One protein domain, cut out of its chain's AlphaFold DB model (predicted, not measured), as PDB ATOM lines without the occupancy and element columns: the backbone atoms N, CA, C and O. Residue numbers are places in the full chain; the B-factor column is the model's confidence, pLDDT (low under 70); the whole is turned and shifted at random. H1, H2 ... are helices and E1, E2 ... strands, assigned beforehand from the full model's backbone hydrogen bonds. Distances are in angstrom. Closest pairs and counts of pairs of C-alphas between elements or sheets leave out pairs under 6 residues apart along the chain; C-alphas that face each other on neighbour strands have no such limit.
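This is residues 215 to 328 of the 332 residues of an uncharacterized protein of Deltaproteobacteria bacterium (UniProt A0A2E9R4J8). Picture one antiparallel sheet of five strands, curled like part of a barrel, with the hairpin of E1 and E2 across the open side of the curl; the hairpin comes near the sheet at Leu 232 of E1, whose C-alpha is 6.5 A from that of Val 325 in E7, and at Leu 244 of E2, whose C-alpha is 7.9 A from that of Phe 270 in E4. Helix H1 sits at one end of the long axis, and short H2 grazes the sheet. The printed part has 114 residues, with named elements in the order H1 H2 E1 E2 E3 E4 E5 E6 E7; the large sheet's order is E4 - E3 - E5 - E6 - E7, and the class is mixed, helices and strands. It is compact, with a radius of gyration of the C-alphas of 13.9 A, and elongated in outline, spanning 43 by 28 by 27 A.

Start at H1, residues 215 to 223, where every O i to N i+4 pair is within hydrogen-bond range; H2, residues 227 to 230, is too short for such a pair. The two are close but not clearly touching, and their closest C-alphas, of Gln 223 and Leu 229, are 6.5 A apart. Next find the hairpin of E1, residues 232 to 237, and E2, residues 240 to 245, where N 235 and O 242 are 2.8 A apart. E3, residues 254 to 260, and E4, residues 268 to 272, form a hairpin, with N 270 and O 257 at 2.8 A. E5, residues 291 to 301, is the antiparallel neighbour of E3, with N 298 and O 258 at 2.9 A. E5, E6, residues 310 to 316, and E7, residues 322 to 327, make a meander, each strand the antiparallel neighbour of the one before: look at N 293 and O 314, 2.8 A, and N 315 and O 323, 2.9 A. This five-stranded sheet is twisted, with E4 and E7 as edge strands. The closest C-alphas of E1 and E7, Leu 232 and Val 325, are 6.5 A apart. E1 and E4 are apart.

Find C-alpha 215 at (1.309, -18.255, 8.211); from there H1 runs 10.3 A. E1 and E2 measure 16.0 A and 16.7 A, E3 17.5 A and E6 19.1 A. E5, the longest strand, runs 32.6 A from C-alpha 291 at (-1.381, -43.227, 37.433). E7 ends at C-alpha 327, (6.657, -32.308, 27.268).

The farthest C-alphas, of Glu 217 and Asn 318, are 42.8 A apart. The printed part has no cut. The link from E4 to E5, residues 273 to 290, is long. Mean pLDDT of the printed part is 82.9; look for values under 70 at residues 237, 239 to 241, 278 to 287, 320 and 324 to 327.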
ATOM      1  N   GLU A 215       1.649 -17.863   6.839       93.12
ATOM      2  CA  GLU A 215       1.309 -18.255   8.211       93.12
ATOM      3  C   GLU A 215       2.042 -19.536   8.641       93.12
ATOM      4  O   GLU A 215       2.502 -19.614   9.778       93.12
ATOM      5  N   VAL A 216       2.210 -20.512   7.743       94.81
ATOM      6  CA  VAL A 216       3.009 -21.725   7.988       94.81
ATOM      7  C   VAL A 216       4.485 -21.385   8.215       94.81
ATOM      8  O   VAL A 216       5.090 -21.884   9.158       94.81
ATOM      9  N   GLU A 217       5.071 -20.504   7.403       93.50
ATOM     10  CA  GLU A 217       6.448 -20.033   7.611       93.50
ATOM     11  C   GLU A 217       6.599 -19.262   8.927       93.50
ATOM     12  O   GLU A 217       7.567 -19.464   9.659       93.50
ATOM     13  N   SER A 218       5.629 -18.404   9.254       93.88
ATOM     14  CA  SER A 218       5.592 -17.673  10.523       93.88
ATOM     15  C   SER A 218       5.515 -18.630  11.716       93.88
ATOM     16  O   SER A 218       6.252 -18.469  12.688       93.88
ATOM     17  N   PHE A 219       4.677 -19.666  11.617       94.88
ATOM     18  CA  PHE A 219       4.585 -20.725  12.616       94.88
ATOM     19  C   PHE A 219       5.947 -21.390  12.838       94.88
ATOM     20  O   PHE A 219       6.426 -21.438  13.967       94.88
ATOM     21  N   LEU A 220       6.604 -21.842  11.767       95.00
ATOM     22  CA  LEU A 220       7.899 -22.522  11.856       95.00
ATOM     23  C   LEU A 220       9.008 -21.627  12.410       95.00
ATOM     24  O   LEU A 220       9.885 -22.110  13.117       95.00
ATOM     25  N   ARG A 221       8.976 -20.329  12.098       95.00
ATOM     26  CA  ARG A 221      10.023 -19.391  12.506       95.00
ATOM     27  C   ARG A 221       9.874 -18.897  13.941       95.00
ATOM     28  O   ARG A 221      10.881 -18.683  14.604       95.00
ATOM     29  N   TYR A 222       8.646 -18.649  14.389       93.56
ATOM     30  CA  TYR A 222       8.398 -17.927  15.642       93.56
ATOM     31  C   TYR A 222       7.676 -18.757  16.693       93.56
ATOM     32  O   TYR A 222       7.907 -18.572  17.884       93.56
ATOM     33  N   GLN A 223       6.782 -19.647  16.268       92.31
ATOM     34  CA  GLN A 223       5.946 -20.399  17.191       92.31
ATOM     35  C   GLN A 223       6.555 -21.753  17.534       92.31
ATOM     36  O   GLN A 223       6.592 -22.116  18.704       92.31
ATOM     37  N   TRP A 224       7.028 -22.491  16.528       93.12
ATOM     38  CA  TRP A 224       7.585 -23.822  16.725       93.12
ATOM     39  C   TRP A 224       8.830 -23.836  17.625       93.12
ATOM     40  O   TRP A 224       8.855 -24.649  18.543       93.12
ATOM     41  N   PRO A 225       9.822 -22.938  17.466       92.38
ATOM     42  CA  PRO A 225      11.031 -22.969  18.290       92.38
ATOM     43  C   PRO A 225      10.802 -22.546  19.745       92.38
ATOM     44  O   PRO A 225      11.733 -22.603  20.534       92.38
ATOM     45  N   ASN A 226       9.604 -22.073  20.101       91.06
ATOM     46  CA  ASN A 226       9.300 -21.602  21.446       91.06
ATOM     47  C   ASN A 226       8.796 -22.768  22.324       91.06
ATOM     48  O   ASN A 226       7.658 -23.208  22.122       91.06
ATOM     49  N   PRO A 227       9.564 -23.224  23.335       88.12
ATOM     50  CA  PRO A 227       9.195 -24.375  24.164       88.12
ATOM     51  C   PRO A 227       7.880 -24.180  24.926       88.12
ATOM     52  O   PRO A 227       7.098 -25.115  25.081       88.12
ATOM     53  N   VAL A 228       7.562 -22.945  25.331       87.12
ATOM     54  CA  VAL A 228       6.300 -22.630  26.025       87.12
ATOM     55  C   VAL A 228       5.098 -22.945  25.135       87.12
ATOM     56  O   VAL A 228       4.074 -23.444  25.594       87.12
ATOM     57  N   LEU A 229       5.221 -22.703  23.829       87.88
ATOM     58  CA  LEU A 229       4.149 -22.961  22.869       87.88
ATOM     59  C   LEU A 229       4.070 -24.433  22.454       87.88
ATOM     60  O   LEU A 229       3.057 -24.829  21.871       87.88
ATOM     61  N   GLN A 230       5.081 -25.238  22.790       88.44
ATOM     62  CA  GLN A 230       5.075 -26.690  22.627       88.44
ATOM     63  C   GLN A 230       4.322 -27.412  23.755       88.44
ATOM     64  O   GLN A 230       4.095 -28.613  23.651       88.44
ATOM     65  N   GLN A 231       3.867 -26.713  24.797       85.62
ATOM     66  CA  GLN A 231       3.151 -27.311  25.927       85.62
ATOM     67  C   GLN A 231       1.721 -27.758  25.583       85.62
ATOM     68  O   GLN A 231       1.105 -27.328  24.599       85.62
ATOM     69  N   LEU A 232       1.152 -28.603  26.445       83.44
ATOM     70  CA  LEU A 232      -0.271 -28.926  26.434       83.44
ATOM     71  C   LEU A 232      -1.040 -27.960  27.328       83.44
ATOM     72  O   LEU A 232      -0.701 -27.714  28.480       83.44
ATOM     73  N   ARG A 233      -2.162 -27.475  26.813       79.69
ATOM     74  CA  ARG A 233      -3.192 -26.821  27.602       79.69
ATOM     75  C   ARG A 233      -4.198 -27.862  28.049       79.69
ATOM     76  O   ARG A 233      -4.795 -28.503  27.191       79.69
ATOM     77  N   TYR A 234      -4.470 -27.954  29.344       77.62
ATOM     78  CA  TYR A 234      -5.637 -28.683  29.830       77.62
ATOM     79  C   TYR A 234      -6.789 -27.725  30.161       77.62
ATOM     80  O   TYR A 234      -6.585 -26.571  30.544       77.62
ATOM     81  N   ARG A 235      -8.026 -28.180  29.975       73.06
ATOM     82  CA  ARG A 235      -9.243 -27.458  30.350       73.06
ATOM     83  C   ARG A 235     -10.250 -28.446  30.901       73.06
ATOM     84  O   ARG A 235     -10.598 -29.401  30.217       73.06
ATOM     85  N   THR A 236     -10.764 -28.173  32.091       71.19
ATOM     86  CA  THR A 236     -11.878 -28.934  32.661       71.19
ATOM     87  C   THR A 236     -13.183 -28.203  32.364       71.19
ATOM     88  O   THR A 236     -13.323 -27.022  32.675       71.19
ATOM     89  N   TYR A 237     -14.139 -28.877  31.731       67.31
ATOM     90  CA  TYR A 237     -15.474 -28.353  31.454       67.31
ATOM     91  C   TYR A 237     -16.518 -29.440  31.720       67.31
ATOM     92  O   TYR A 237     -16.424 -30.532  31.165       67.31
ATOM     93  N   ARG A 238     -17.501 -29.152  32.588       70.38
ATOM     94  CA  ARG A 238     -18.581 -30.084  32.979       70.38
ATOM     95  C   ARG A 238     -18.073 -31.493  33.347       70.38
ATOM     96  O   ARG A 238     -18.567 -32.496  32.842       70.38
ATOM     97  N   GLY A 239     -17.031 -31.563  34.181       67.50
ATOM     98  CA  GLY A 239     -16.439 -32.834  34.630       67.50
ATOM     99  C   GLY A 239     -15.647 -33.599  33.561       67.50
ATOM    100  O   GLY A 239     -15.281 -34.747  33.786       67.50
ATOM    101  N   THR A 240     -15.382 -32.990  32.402       66.25
ATOM    102  CA  THR A 240     -14.526 -33.552  31.348       66.25
ATOM    103  C   THR A 240     -13.256 -32.722  31.226       66.25
ATOM    104  O   THR A 240     -13.335 -31.500  31.103       66.25
ATOM    105  N   THR A 241     -12.092 -33.368  31.242       69.50
ATOM    106  CA  THR A 241     -10.797 -32.708  31.035       69.50
ATOM    107  C   THR A 241     -10.331 -32.911  29.600       69.50
ATOM    108  O   THR A 241     -10.244 -34.038  29.132       69.50
ATOM    109  N   THR A 242     -10.023 -31.817  28.908       74.00
ATOM    110  CA  THR A 242      -9.498 -31.793  27.539       74.00
ATOM    111  C   THR A 242      -8.064 -31.267  27.542       74.00
ATOM    112  O   THR A 242      -7.826 -30.209  28.109       74.00
ATOM    113  N   LEU A 243      -7.141 -31.936  26.857       77.25
ATOM    114  CA  LEU A 243      -5.780 -31.511  26.549       77.25
ATOM    115  C   LEU A 243      -5.731 -31.082  25.085       77.25
ATOM    116  O   LEU A 243      -6.285 -31.721  24.189       77.25
ATOM    117  N   LEU A 244      -5.065 -29.973  24.839       81.94
ATOM    118  CA  LEU A 244      -4.885 -29.407  23.517       81.94
ATOM    119  C   LEU A 244      -3.467 -28.859  23.459       81.94
ATOM    120  O   LEU A 244      -3.135 -28.006  24.281       81.94
ATOM    121  N   PRO A 245      -2.630 -29.280  22.504       86.56
ATOM    122  CA  PRO A 245      -1.327 -28.654  22.351       86.56
ATOM    123  C   PRO A 245      -1.490 -27.173  21.994       86.56
ATOM    124  O   PRO A 245      -2.261 -26.836  21.089       86.56
ATOM    125  N   PHE A 246      -0.779 -26.280  22.687       87.50
ATOM    126  CA  PHE A 246      -0.903 -24.821  22.519       87.50
ATOM    127  C   PHE A 246      -0.698 -24.387  21.063       87.50
ATOM    128  O   PHE A 246      -1.367 -23.488  20.537       87.50
ATOM    129  N   TRP A 247       0.195 -25.091  20.375       89.50
ATOM    130  CA  TRP A 247       0.547 -24.841  18.992       89.50
ATOM    131  C   TRP A 247      -0.552 -25.167  17.967       89.50
ATOM    132  O   TRP A 247      -0.458 -24.752  16.814       89.50
ATOM    133  N   THR A 248      -1.640 -25.817  18.384       89.94
ATOM    134  CA  THR A 248      -2.762 -26.211  17.510       89.94
ATOM    135  C   THR A 248      -3.886 -25.175  17.402       89.94
ATOM    136  O   THR A 248      -4.893 -25.430  16.742       89.94
ATOM    137  N   HIS A 249      -3.728 -23.983  17.995       87.06
ATOM    138  CA  HIS A 249      -4.772 -22.946  18.018       87.06
ATOM    139  C   HIS A 249      -5.240 -22.492  16.619       87.06
ATOM    140  O   HIS A 249      -6.377 -22.050  16.456       87.06
ATOM    141  N   SER A 250      -4.375 -22.617  15.607       91.19
ATOM    142  CA  SER A 250      -4.658 -22.278  14.212       91.19
ATOM    143  C   SER A 250      -4.797 -23.551  13.365       91.19
ATOM    144  O   SER A 250      -3.877 -23.908  12.625       91.19
ATOM    145  N   PRO A 251      -5.949 -24.255  13.407       92.88
ATOM    146  CA  PRO A 251      -6.092 -25.576  12.792       92.88
ATOM    147  C   PRO A 251      -5.873 -25.557  11.279       92.88
ATOM    148  O   PRO A 251      -5.384 -26.529  10.716       92.88
ATOM    149  N   LYS A 252      -6.161 -24.430  10.617       94.06
ATOM    150  CA  LYS A 252      -6.011 -24.253   9.166       94.06
ATOM    151  C   LYS A 252      -4.574 -24.456   8.668       94.06
ATOM    152  O   LYS A 252      -4.418 -24.809   7.500       94.06
ATOM    153  N   LEU A 253      -3.564 -24.269   9.523       95.19
ATOM    154  CA  LEU A 253      -2.147 -24.462   9.181       95.19
ATOM    155  C   LEU A 253      -1.777 -25.940   9.026       95.19
ATOM    156  O   LEU A 253      -0.859 -26.288   8.281       95.19
ATOM    157  N   PHE A 254      -2.522 -26.818   9.694       95.88
ATOM    158  CA  PHE A 254      -2.229 -28.239   9.761       95.88
ATOM    159  C   PHE A 254      -3.007 -29.008   8.695       95.88
ATOM    160  O   PHE A 254      -4.202 -28.809   8.481       95.88
ATOM    161  N   HIS A 255      -2.330 -29.941   8.034       95.62
ATOM    162  CA  HIS A 255      -3.003 -31.012   7.315       95.62
ATOM    163  C   HIS A 255      -3.627 -31.994   8.310       95.62
ATOM    164  O   HIS A 255      -4.796 -32.354   8.175       95.62
ATOM    165  N   SER A 256      -2.870 -32.389   9.334       95.38
ATOM    166  CA  SER A 256      -3.352 -33.250  10.409       95.38
ATOM    167  C   SER A 256      -2.548 -33.039  11.681       95.38
ATOM    168  O   SER A 256      -1.356 -32.768  11.610       95.38
ATOM    169  N   VAL A 257      -3.175 -33.237  12.831       94.00
ATOM    170  CA  VAL A 257      -2.481 -33.405  14.107       94.00
ATOM    171  C   VAL A 257      -2.999 -34.689  14.718       94.00
ATOM    172  O   VAL A 257      -4.200 -34.791  14.975       94.00
ATOM    173  N   ARG A 258      -2.114 -35.672  14.866       92.56
ATOM    174  CA  ARG A 258      -2.419 -37.013  15.354       92.56
ATOM    175  C   ARG A 258      -1.943 -37.199  16.782       92.56
ATOM    176  O   ARG A 258      -0.999 -36.528  17.194       92.56
ATOM    177  N   TYR A 259      -2.592 -38.101  17.506       90.31
ATOM    178  CA  TYR A 259      -2.200 -38.446  18.866       90.31
ATOM    179  C   TYR A 259      -2.561 -39.883  19.249       90.31
ATOM    180  O   TYR A 259      -3.406 -40.513  18.606       90.31
ATOM    181  N   SER A 260      -1.926 -40.387  20.306       88.75
ATOM    182  CA  SER A 260      -2.213 -41.683  20.935       88.75
ATOM    183  C   SER A 260      -1.598 -41.749  22.342       88.75
ATOM    184  O   SER A 260      -0.685 -40.989  22.646       88.75
ATOM    185  N   LEU A 261      -2.099 -42.646  23.198       86.94
ATOM    186  CA  LEU A 261      -1.440 -43.008  24.467       86.94
ATOM    187  C   LEU A 261      -0.341 -44.067  24.294       86.94
ATOM    188  O   LEU A 261       0.458 -44.298  25.193       86.94
ATOM    189  N   SER A 262      -0.330 -44.723  23.138       82.38
ATOM    190  CA  SER A 262       0.691 -45.678  22.711       82.38
ATOM    191  C   SER A 262       1.466 -45.067  21.547       82.38
ATOM    192  O   SER A 262       0.857 -44.503  20.630       82.38
ATOM    193  N   GLU A 263       2.789 -45.174  21.606       79.81
ATOM    194  CA  GLU A 263       3.719 -44.615  20.625       79.81
ATOM    195  C   GLU A 263       3.461 -45.161  19.212       79.81
ATOM    196  O   GLU A 263       3.344 -44.392  18.257       79.81
ATOM    197  N   ASP A 264       3.235 -46.472  19.107       77.50
ATOM    198  CA  ASP A 264       3.252 -47.214  17.842       77.50
ATOM    199  C   ASP A 264       2.125 -46.859  16.865       77.50
ATOM    200  O   ASP A 264       2.255 -47.067  15.659       77.50
ATOM    201  N   THR A 265       0.985 -46.346  17.349       79.25
ATOM    202  CA  THR A 265      -0.242 -46.363  16.531       79.25
ATOM    203  C   THR A 265      -0.834 -45.020  16.138       79.25
ATOM    204  O   THR A 265      -1.694 -45.050  15.266       79.25
ATOM    205  N   LEU A 266      -0.426 -43.869  16.707       84.56
ATOM    206  CA  LEU A 266      -0.947 -42.502  16.421       84.56
ATOM    207  C   LEU A 266      -2.298 -42.446  15.659       84.56
ATOM    208  O   LEU A 266      -2.417 -41.841  14.587       84.56
ATOM    209  N   HIS A 267      -3.325 -43.115  16.193       83.81
ATOM    210  CA  HIS A 267      -4.506 -43.500  15.410       83.81
ATOM    211  C   HIS A 267      -5.620 -42.447  15.487       83.81
ATOM    212  O   HIS A 267      -6.581 -42.486  14.717       83.81
ATOM    213  N   ARG A 268      -5.491 -41.472  16.397       87.06
ATOM    214  CA  ARG A 268      -6.495 -40.428  16.650       87.06
ATOM    215  C   ARG A 268      -6.065 -39.087  16.073       87.06
ATOM    216  O   ARG A 268      -4.886 -38.858  15.823       87.06
ATOM    217  N   TYR A 269      -7.026 -38.181  15.879       89.25
ATOM    218  CA  TYR A 269      -6.803 -36.866  15.274       89.25
ATOM    219  C   TYR A 269      -7.356 -35.736  16.147       89.25
ATOM    220  O   TYR A 269      -8.559 -35.668  16.385       89.25
ATOM    221  N   PHE A 270      -6.499 -34.789  16.533       87.00
ATOM    222  CA  PHE A 270      -6.922 -33.479  17.040       87.00
ATOM    223  C   PHE A 270      -7.423 -32.593  15.896       87.00
ATOM    224  O   PHE A 270      -8.472 -31.951  15.980       87.00
ATOM    225  N   ILE A 271      -6.666 -32.580  14.797       91.88
ATOM    226  CA  ILE A 271      -6.976 -31.827  13.584       91.88
ATOM    227  C   ILE A 271      -6.912 -32.784  12.402       91.88
ATOM    228  O   ILE A 271      -5.953 -33.542  12.256       91.88
ATOM    229  N   ARG A 272      -7.909 -32.718  11.519       93.62
ATOM    230  CA  ARG A 272      -7.940 -33.461  10.256       93.62
ATOM    231  C   ARG A 272      -8.357 -32.521   9.131       93.62
ATOM    232  O   ARG A 272      -9.357 -31.816   9.238       93.62
ATOM    233  N   HIS A 273      -7.554 -32.469   8.073       93.50
ATOM    234  CA  HIS A 273      -7.736 -31.591   6.911       93.50
ATOM    235  C   HIS A 273      -7.929 -30.107   7.278       93.50
ATOM    236  O   HIS A 273      -8.727 -29.390   6.672       93.50
ATOM    237  N   GLY A 274      -7.189 -29.637   8.285       91.50
ATOM    238  CA  GLY A 274      -7.243 -28.258   8.767       91.50
ATOM    239  C   GLY A 274      -8.488 -27.892   9.579       91.50
ATOM    240  O   GLY A 274      -8.775 -26.707   9.753       91.50
ATOM    241  N   LYS A 275      -9.241 -28.894  10.051       91.88
ATOM    242  CA  LYS A 275     -10.414 -28.734  10.918       91.88
ATOM    243  C   LYS A 275     -10.213 -29.473  12.238       91.88
ATOM    244  O   LYS A 275      -9.842 -30.650  12.239       91.88
ATOM    245  N   THR A 276     -10.497 -28.793  13.344       88.19
ATOM    246  CA  THR A 276     -10.525 -29.398  14.679       88.19
ATOM    247  C   THR A 276     -11.629 -30.447  14.748       88.19
ATOM    248  O   THR A 276     -12.744 -30.208  14.285       88.19
ATOM    249  N   GLN A 277     -11.323 -31.612  15.310       84.94
ATOM    250  CA  GLN A 277     -12.296 -32.685  15.478       84.94
ATOM    251  C   GLN A 277     -13.089 -32.467  16.777       84.94
ATOM    252  O   GLN A 277     -12.641 -32.815  17.866       84.94
ATOM    253  N   THR A 278     -14.282 -31.876  16.666       62.31
ATOM    254  CA  THR A 278     -15.170 -31.528  17.796       62.31
ATOM    255  C   THR A 278     -15.736 -32.731  18.547       62.31
ATOM    256  O   THR A 278     -16.071 -32.609  19.721       62.31
ATOM    257  N   LYS A 279     -15.845 -33.902  17.907       54.59
ATOM    258  CA  LYS A 279     -16.330 -35.129  18.565       54.59
ATOM    259  C   LYS A 279     -15.276 -35.802  19.454       54.59
ATOM    260  O   LYS A 279     -15.649 -36.523  20.366       54.59
ATOM    261  N   TYR A 280     -13.991 -35.492  19.264       50.44
ATOM    262  CA  TYR A 280     -12.882 -36.105  20.009       50.44
ATOM    263  C   TYR A 280     -12.082 -35.096  20.853       50.44
ATOM    264  O   TYR A 280     -11.184 -35.485  21.595       50.44
ATOM    265  N   SER A 281     -12.470 -33.809  20.834       42.31
ATOM    266  CA  SER A 281     -12.144 -32.843  21.901       42.31
ATOM    267  C   SER A 281     -12.821 -33.191  23.232       42.31
ATOM    268  O   SER A 281     -12.433 -32.685  24.286       42.31
ATOM    269  N   TRP A 282     -13.802 -34.095  23.195       46.12
ATOM    270  CA  TRP A 282     -14.224 -34.899  24.336       46.12
ATOM    271  C   TRP A 282     -13.181 -35.982  24.499       46.12
ATOM    272  O   TRP A 282     -13.312 -37.117  24.052       46.12
ATOM    273  N   MET A 283     -12.075 -35.563  25.075       50.94
ATOM    274  CA  MET A 283     -11.128 -36.437  25.707       50.94
ATOM    275  C   MET A 283     -11.873 -37.394  26.643       50.94
ATOM    276  O   MET A 283     -12.103 -37.104  27.813       50.94
ATOM    277  N   GLN A 284     -12.261 -38.562  26.138       51.84
ATOM    278  CA  GLN A 284     -12.645 -39.695  26.968       51.84
ATOM    279  C   GLN A 284     -11.381 -40.290  27.601       51.84
ATOM    280  O   GLN A 284     -11.100 -41.472  27.495       51.84
ATOM    281  N   PHE A 285     -10.603 -39.450  28.278       59.88
ATOM    282  CA  PHE A 285      -9.763 -39.895  29.379       59.88
ATOM    283  C   PHE A 285     -10.572 -39.966  30.677       59.88
ATOM    284  O   PHE A 285     -10.018 -40.153  31.752       59.88
ATOM    285  N   ARG A 286     -11.902 -39.839  30.570       55.44
ATOM    286  CA  ARG A 286     -12.865 -40.053  31.649       55.44
ATOM    287  C   ARG A 286     -12.669 -41.408  32.343       55.44
ATOM    288  O   ARG A 286     -12.990 -41.516  33.515       55.44
ATOM    289  N   ASN A 287     -12.100 -42.381  31.624       65.19
ATOM    290  CA  ASN A 287     -11.825 -43.734  32.102       65.19
ATOM    291  C   ASN A 287     -10.320 -44.038  32.194       65.19
ATOM    292  O   ASN A 287      -9.938 -45.205  32.161       65.19
ATOM    293  N   LEU A 288      -9.444 -43.024  32.243       73.62
ATOM    294  CA  LEU A 288      -8.053 -43.303  32.589       73.62
ATOM    295  C   LEU A 288      -7.985 -43.767  34.034       73.62
ATOM    296  O   LEU A 288      -8.516 -43.111  34.931       73.62
ATOM    297  N   THR A 289      -7.293 -44.878  34.247       80.69
ATOM    298  CA  THR A 289      -6.930 -45.317  35.586       80.69
ATOM    299  C   THR A 289      -6.016 -44.277  36.242       80.69
ATOM    300  O   THR A 289      -5.231 -43.618  35.547       80.69
ATOM    301  N   PRO A 290      -6.094 -44.100  37.571       83.56
ATOM    302  CA  PRO A 290      -5.116 -43.299  38.287       83.56
ATOM    303  C   PRO A 290      -3.697 -43.803  38.008       83.56
ATOM    304  O   PRO A 290      -3.458 -45.010  37.980       83.56
ATOM    305  N   GLY A 291      -2.762 -42.887  37.765       85.50
ATOM    306  CA  GLY A 291      -1.381 -43.227  37.433       85.50
ATOM    307  C   GLY A 291      -0.720 -42.267  36.449       85.50
ATOM    308  O   GLY A 291      -1.277 -41.235  36.067       85.50
ATOM    309  N   LYS A 292       0.509 -42.615  36.060       87.81
ATOM    310  CA  LYS A 292       1.312 -41.888  35.071       87.81
ATOM    311  C   LYS A 292       0.915 -42.336  33.666       87.81
ATOM    312  O   LYS A 292       0.938 -43.523  33.364       87.81
ATOM    313  N   HIS A 293       0.618 -41.376  32.802       86.44
ATOM    314  CA  HIS A 293       0.245 -41.595  31.410       86.44
ATOM    315  C   HIS A 293       1.152 -40.795  30.486       86.44
ATOM    316  O   HIS A 293       1.733 -39.780  30.876       86.44
ATOM    317  N   VAL A 294       1.251 -41.259  29.243       89.31
ATOM    318  CA  VAL A 294       2.045 -40.618  28.199       89.31
ATOM    319  C   VAL A 294       1.157 -40.370  26.989       89.31
ATOM    320  O   VAL A 294       0.514 -41.287  26.493       89.31
ATOM    321  N   LEU A 295       1.103 -39.130  26.513       88.44
ATOM    322  CA  LEU A 295       0.430 -38.743  25.283       88.44
ATOM    323  C   LEU A 295       1.479 -38.428  24.222       88.44
ATOM    324  O   LEU A 295       2.252 -37.485  24.360       88.44
ATOM    325  N   TYR A 296       1.439 -39.175  23.132       91.69
ATOM    326  CA  TYR A 296       2.242 -38.933  21.945       91.69
ATOM    327  C   TYR A 296       1.453 -38.061  20.976       91.69
ATOM    328  O   TYR A 296       0.280 -38.343  20.709       91.69
ATOM    329  N   VAL A 297       2.065 -37.002  20.443       92.06
ATOM    330  CA  VAL A 297       1.423 -36.077  19.498       92.06
ATOM    331  C   VAL A 297       2.360 -35.753  18.344       92.06
ATOM    332  O   VAL A 297       3.511 -35.384  18.545       92.06
ATOM    333  N   GLN A 298       1.834 -35.804  17.120       94.62
ATOM    334  CA  GLN A 298       2.566 -35.390  15.927       94.62
ATOM    335  C   GLN A 298       1.696 -34.536  15.004       94.62
ATOM    336  O   GLN A 298       0.583 -34.908  14.620       94.62
ATOM    337  N   GLY A 299       2.211 -33.376  14.613       95.31
ATOM    338  CA  GLY A 299       1.611 -32.479  13.637       95.31
ATOM    339  C   GLY A 299       2.195 -32.670  12.240       95.31
ATOM    340  O   GLY A 299       3.389 -32.875  12.069       95.31
ATOM    341  N   LYS A 300       1.354 -32.538  11.216       97.00
ATOM    342  CA  LYS A 300       1.748 -32.371   9.815       97.00
ATOM    343  C   LYS A 300       1.160 -31.065   9.301       97.00
ATOM    344  O   LYS A 300      -0.065 -30.920   9.243       97.00
ATOM    345  N   LEU A 301       2.015 -30.129   8.915       96.75
ATOM    346  CA  LEU A 301       1.637 -28.857   8.304       96.75
ATOM    347  C   LEU A 301       1.188 -29.045   6.853       96.75
ATOM    348  O   LEU A 301       1.431 -30.073   6.214       96.75
ATOM    349  N   ARG A 302       0.502 -28.035   6.313       93.56
ATOM    350  CA  ARG A 302       0.020 -28.048   4.923       93.56
ATOM    351  C   ARG A 302       1.131 -28.112   3.877       93.56
ATOM    352  O   ARG A 302       0.913 -28.716   2.834       93.56
ATOM    353  N   ASN A 303       2.298 -27.544   4.169       92.88
ATOM    354  CA  ASN A 303       3.480 -27.637   3.309       92.88
ATOM    355  C   ASN A 303       4.166 -29.020   3.368       92.88
ATOM    356  O   ASN A 303       5.176 -29.222   2.707       92.88
ATOM    357  N   GLY A 304       3.643 -29.964   4.159       95.06
ATOM    358  CA  GLY A 304       4.180 -31.316   4.294       95.06
ATOM    359  C   GLY A 304       5.183 -31.497   5.431       95.06
ATOM    360  O   GLY A 304       5.437 -32.647   5.792       95.06
ATOM    361  N   TRP A 305       5.683 -30.412   6.031       96.44
ATOM    362  CA  TRP A 305       6.571 -30.481   7.193       96.44
ATOM    363  C   TRP A 305       5.868 -31.167   8.370       96.44
ATOM    364  O   TRP A 305       4.675 -30.943   8.611       96.44
ATOM    365  N   LYS A 306       6.598 -32.021   9.087       96.00
ATOM    366  CA  LYS A 306       6.103 -32.751  10.255       96.00
ATOM    367  C   LYS A 306       6.833 -32.275  11.500       96.00
ATOM    368  O   LYS A 306       8.037 -32.050  11.443       96.00
ATOM    369  N   THR A 307       6.111 -32.174  12.608       93.06
ATOM    370  CA  THR A 307       6.744 -32.008  13.914       93.06
ATOM    371  C   THR A 307       7.499 -33.291  14.284       93.06
ATOM    372  O   THR A 307       7.093 -34.376  13.838       93.06
ATOM    373  N   PRO A 308       8.526 -33.211  15.147       92.88
ATOM    374  CA  PRO A 308       8.950 -34.357  15.941       92.88
ATOM    375  C   PRO A 308       7.765 -34.951  16.712       92.88
ATOM    376  O   PRO A 308       6.696 -34.330  16.852       92.88
ATOM    377  N   LEU A 309       7.943 -36.194  17.147       92.81
ATOM    378  CA  LEU A 309       6.965 -36.887  17.964       92.81
ATOM    379  C   LEU A 309       7.063 -36.352  19.391       92.81
ATOM    380  O   LEU A 309       7.957 -36.719  20.137       92.81
ATOM    381  N   LEU A 310       6.140 -35.474  19.772       91.38
ATOM    382  CA  LEU A 310       6.151 -34.909  21.113       91.38
ATOM    383  C   LEU A 310       5.568 -35.911  22.104       91.38
ATOM    384  O   LEU A 310       4.455 -36.408  21.907       91.38
ATOM    385  N   ARG A 311       6.313 -36.154  23.181       91.94
ATOM    386  CA  ARG A 311       5.944 -37.048  24.271       91.94
ATOM    387  C   ARG A 311       5.566 -36.224  25.495       91.94
ATOM    388  O   ARG A 311       6.399 -35.556  26.090       91.94
ATOM    389  N   TYR A 312       4.296 -36.261  25.873       88.44
ATOM    390  CA  TYR A 312       3.790 -35.528  27.027       88.44
ATOM    391  C   TYR A 312       3.450 -36.478  28.152       88.44
ATOM    392  O   TYR A 312       2.563 -37.320  28.010       88.44
ATOM    393  N   VAL A 313       4.104 -36.308  29.286       87.50
ATOM    394  CA  VAL A 313       3.762 -37.056  30.488       87.50
ATOM    395  C   VAL A 313       2.743 -36.271  31.290       87.50
ATOM    396  O   VAL A 313       2.783 -35.047  31.319       87.50
ATOM    397  N   PHE A 314       1.804 -36.978  31.906       84.44
ATOM    398  CA  PHE A 314       0.868 -36.407  32.866       84.44
ATOM    399  C   PHE A 314       0.443 -37.470  33.876       84.44
ATOM    400  O   PHE A 314       0.481 -38.669  33.596       84.44
ATOM    401  N   VAL A 315       0.040 -37.033  35.065       83.94
ATOM    402  CA  VAL A 315      -0.436 -37.919  36.132       83.94
ATOM    403  C   VAL A 315      -1.920 -37.678  36.357       83.94
ATOM    404  O   VAL A 315      -2.361 -36.533  36.453       83.94
ATOM    405  N   VAL A 316      -2.687 -38.763  36.423       81.94
ATOM    406  CA  VAL A 316      -4.106 -38.758  36.780       81.94
ATOM    407  C   VAL A 316      -4.230 -39.247  38.220       81.94
ATOM    408  O   VAL A 316      -3.832 -40.363  38.538       81.94
ATOM    409  N   ASN A 317      -4.772 -38.413  39.099       81.31
ATOM    410  CA  ASN A 317      -5.003 -38.753  40.502       81.31
ATOM    411  C   ASN A 317      -6.316 -39.536  40.666       81.31
ATOM    412  O   ASN A 317      -7.181 -39.495  39.792       81.31
ATOM    413  N   ASN A 318      -6.527 -40.139  41.840       76.69
ATOM    414  CA  ASN A 318      -7.751 -40.888  42.188       76.69
ATOM    415  C   ASN A 318      -9.051 -40.085  41.998       76.69
ATOM    416  O   ASN A 318     -10.098 -40.651  41.711       76.69
ATOM    417  N   ASN A 319      -8.973 -38.754  42.074       72.00
ATOM    418  CA  ASN A 319     -10.111 -37.855  41.865       72.00
ATOM    419  C   ASN A 319     -10.316 -37.477  40.382       72.00
ATOM    420  O   ASN A 319     -10.992 -36.491  40.086       72.00
ATOM    421  N   GLY A 320      -9.639 -38.161  39.450       66.69
ATOM    422  CA  GLY A 320      -9.631 -37.847  38.018       66.69
ATOM    423  C   GLY A 320      -8.977 -36.503  37.671       66.69
ATOM    424  O   GLY A 320      -9.124 -36.017  36.549       66.69
ATOM    425  N   LYS A 321      -8.287 -35.869  38.631       70.31
ATOM    426  CA  LYS A 321      -7.557 -34.605  38.447       70.31
ATOM    427  C   LYS A 321      -6.179 -34.862  37.850       70.31
ATOM    428  O   LYS A 321      -5.562 -35.881  38.134       70.31
ATOM    429  N   TRP A 322      -5.707 -33.908  37.058       72.44
ATOM    430  CA  TRP A 322      -4.503 -34.034  36.246       72.44
ATOM    431  C   TRP A 322      -3.409 -33.133  36.808       72.44
ATOM    432  O   TRP A 322      -3.681 -31.968  37.103       72.44
ATOM    433  N   THR A 323      -2.189 -33.645  36.922       70.38
ATOM    434  CA  THR A 323      -1.000 -32.880  37.324       70.38
ATOM    435  C   THR A 323       0.168 -33.155  36.370       70.38
ATOM    436  O   THR A 323       0.181 -34.158  35.654       70.38
ATOM    437  N   ASN A 324       1.148 -32.241  36.347       64.44
ATOM    438  CA  ASN A 324       2.426 -32.378  35.633       64.44
ATOM    439  C   ASN A 324       2.315 -32.611  34.121       64.44
ATOM    440  O   ASN A 324       2.875 -33.573  33.618       64.44
ATOM    441  N   VAL A 325       1.612 -31.735  33.397       64.62
ATOM    442  CA  VAL A 325       1.449 -31.849  31.939       64.62
ATOM    443  C   VAL A 325       2.578 -31.109  31.209       64.62
ATOM    444  O   VAL A 325       2.381 -30.003  30.706       64.62
ATOM    445  N   TYR A 326       3.763 -31.711  31.155       64.94
ATOM    446  CA  TYR A 326       4.923 -31.138  30.462       64.94
ATOM    447  C   TYR A 326       5.371 -32.054  29.315       64.94
ATOM    448  O   TYR A 326       5.203 -33.276  29.414       64.94
ATOM    449  N   PRO A 327       5.885 -31.498  28.200       65.44
ATOM    450  CA  PRO A 327       6.657 -32.308  27.268       65.44
ATOM    451  C   PRO A 327       7.855 -32.870  28.038       65.44
ATOM    452  O   PRO A 327       8.540 -32.120  28.729       65.44
ATOM    453  N   GLU A 328       8.048 -34.185  27.999       75.56
ATOM    454  CA  GLU A 328       9.307 -34.758  28.463       75.56
ATOM    455  C   GLU A 328      10.319 -34.455  27.360       75.56
ATOM    456  O   GLU A 328      10.069 -34.808  26.204       75.56
TER     457      GLU A 328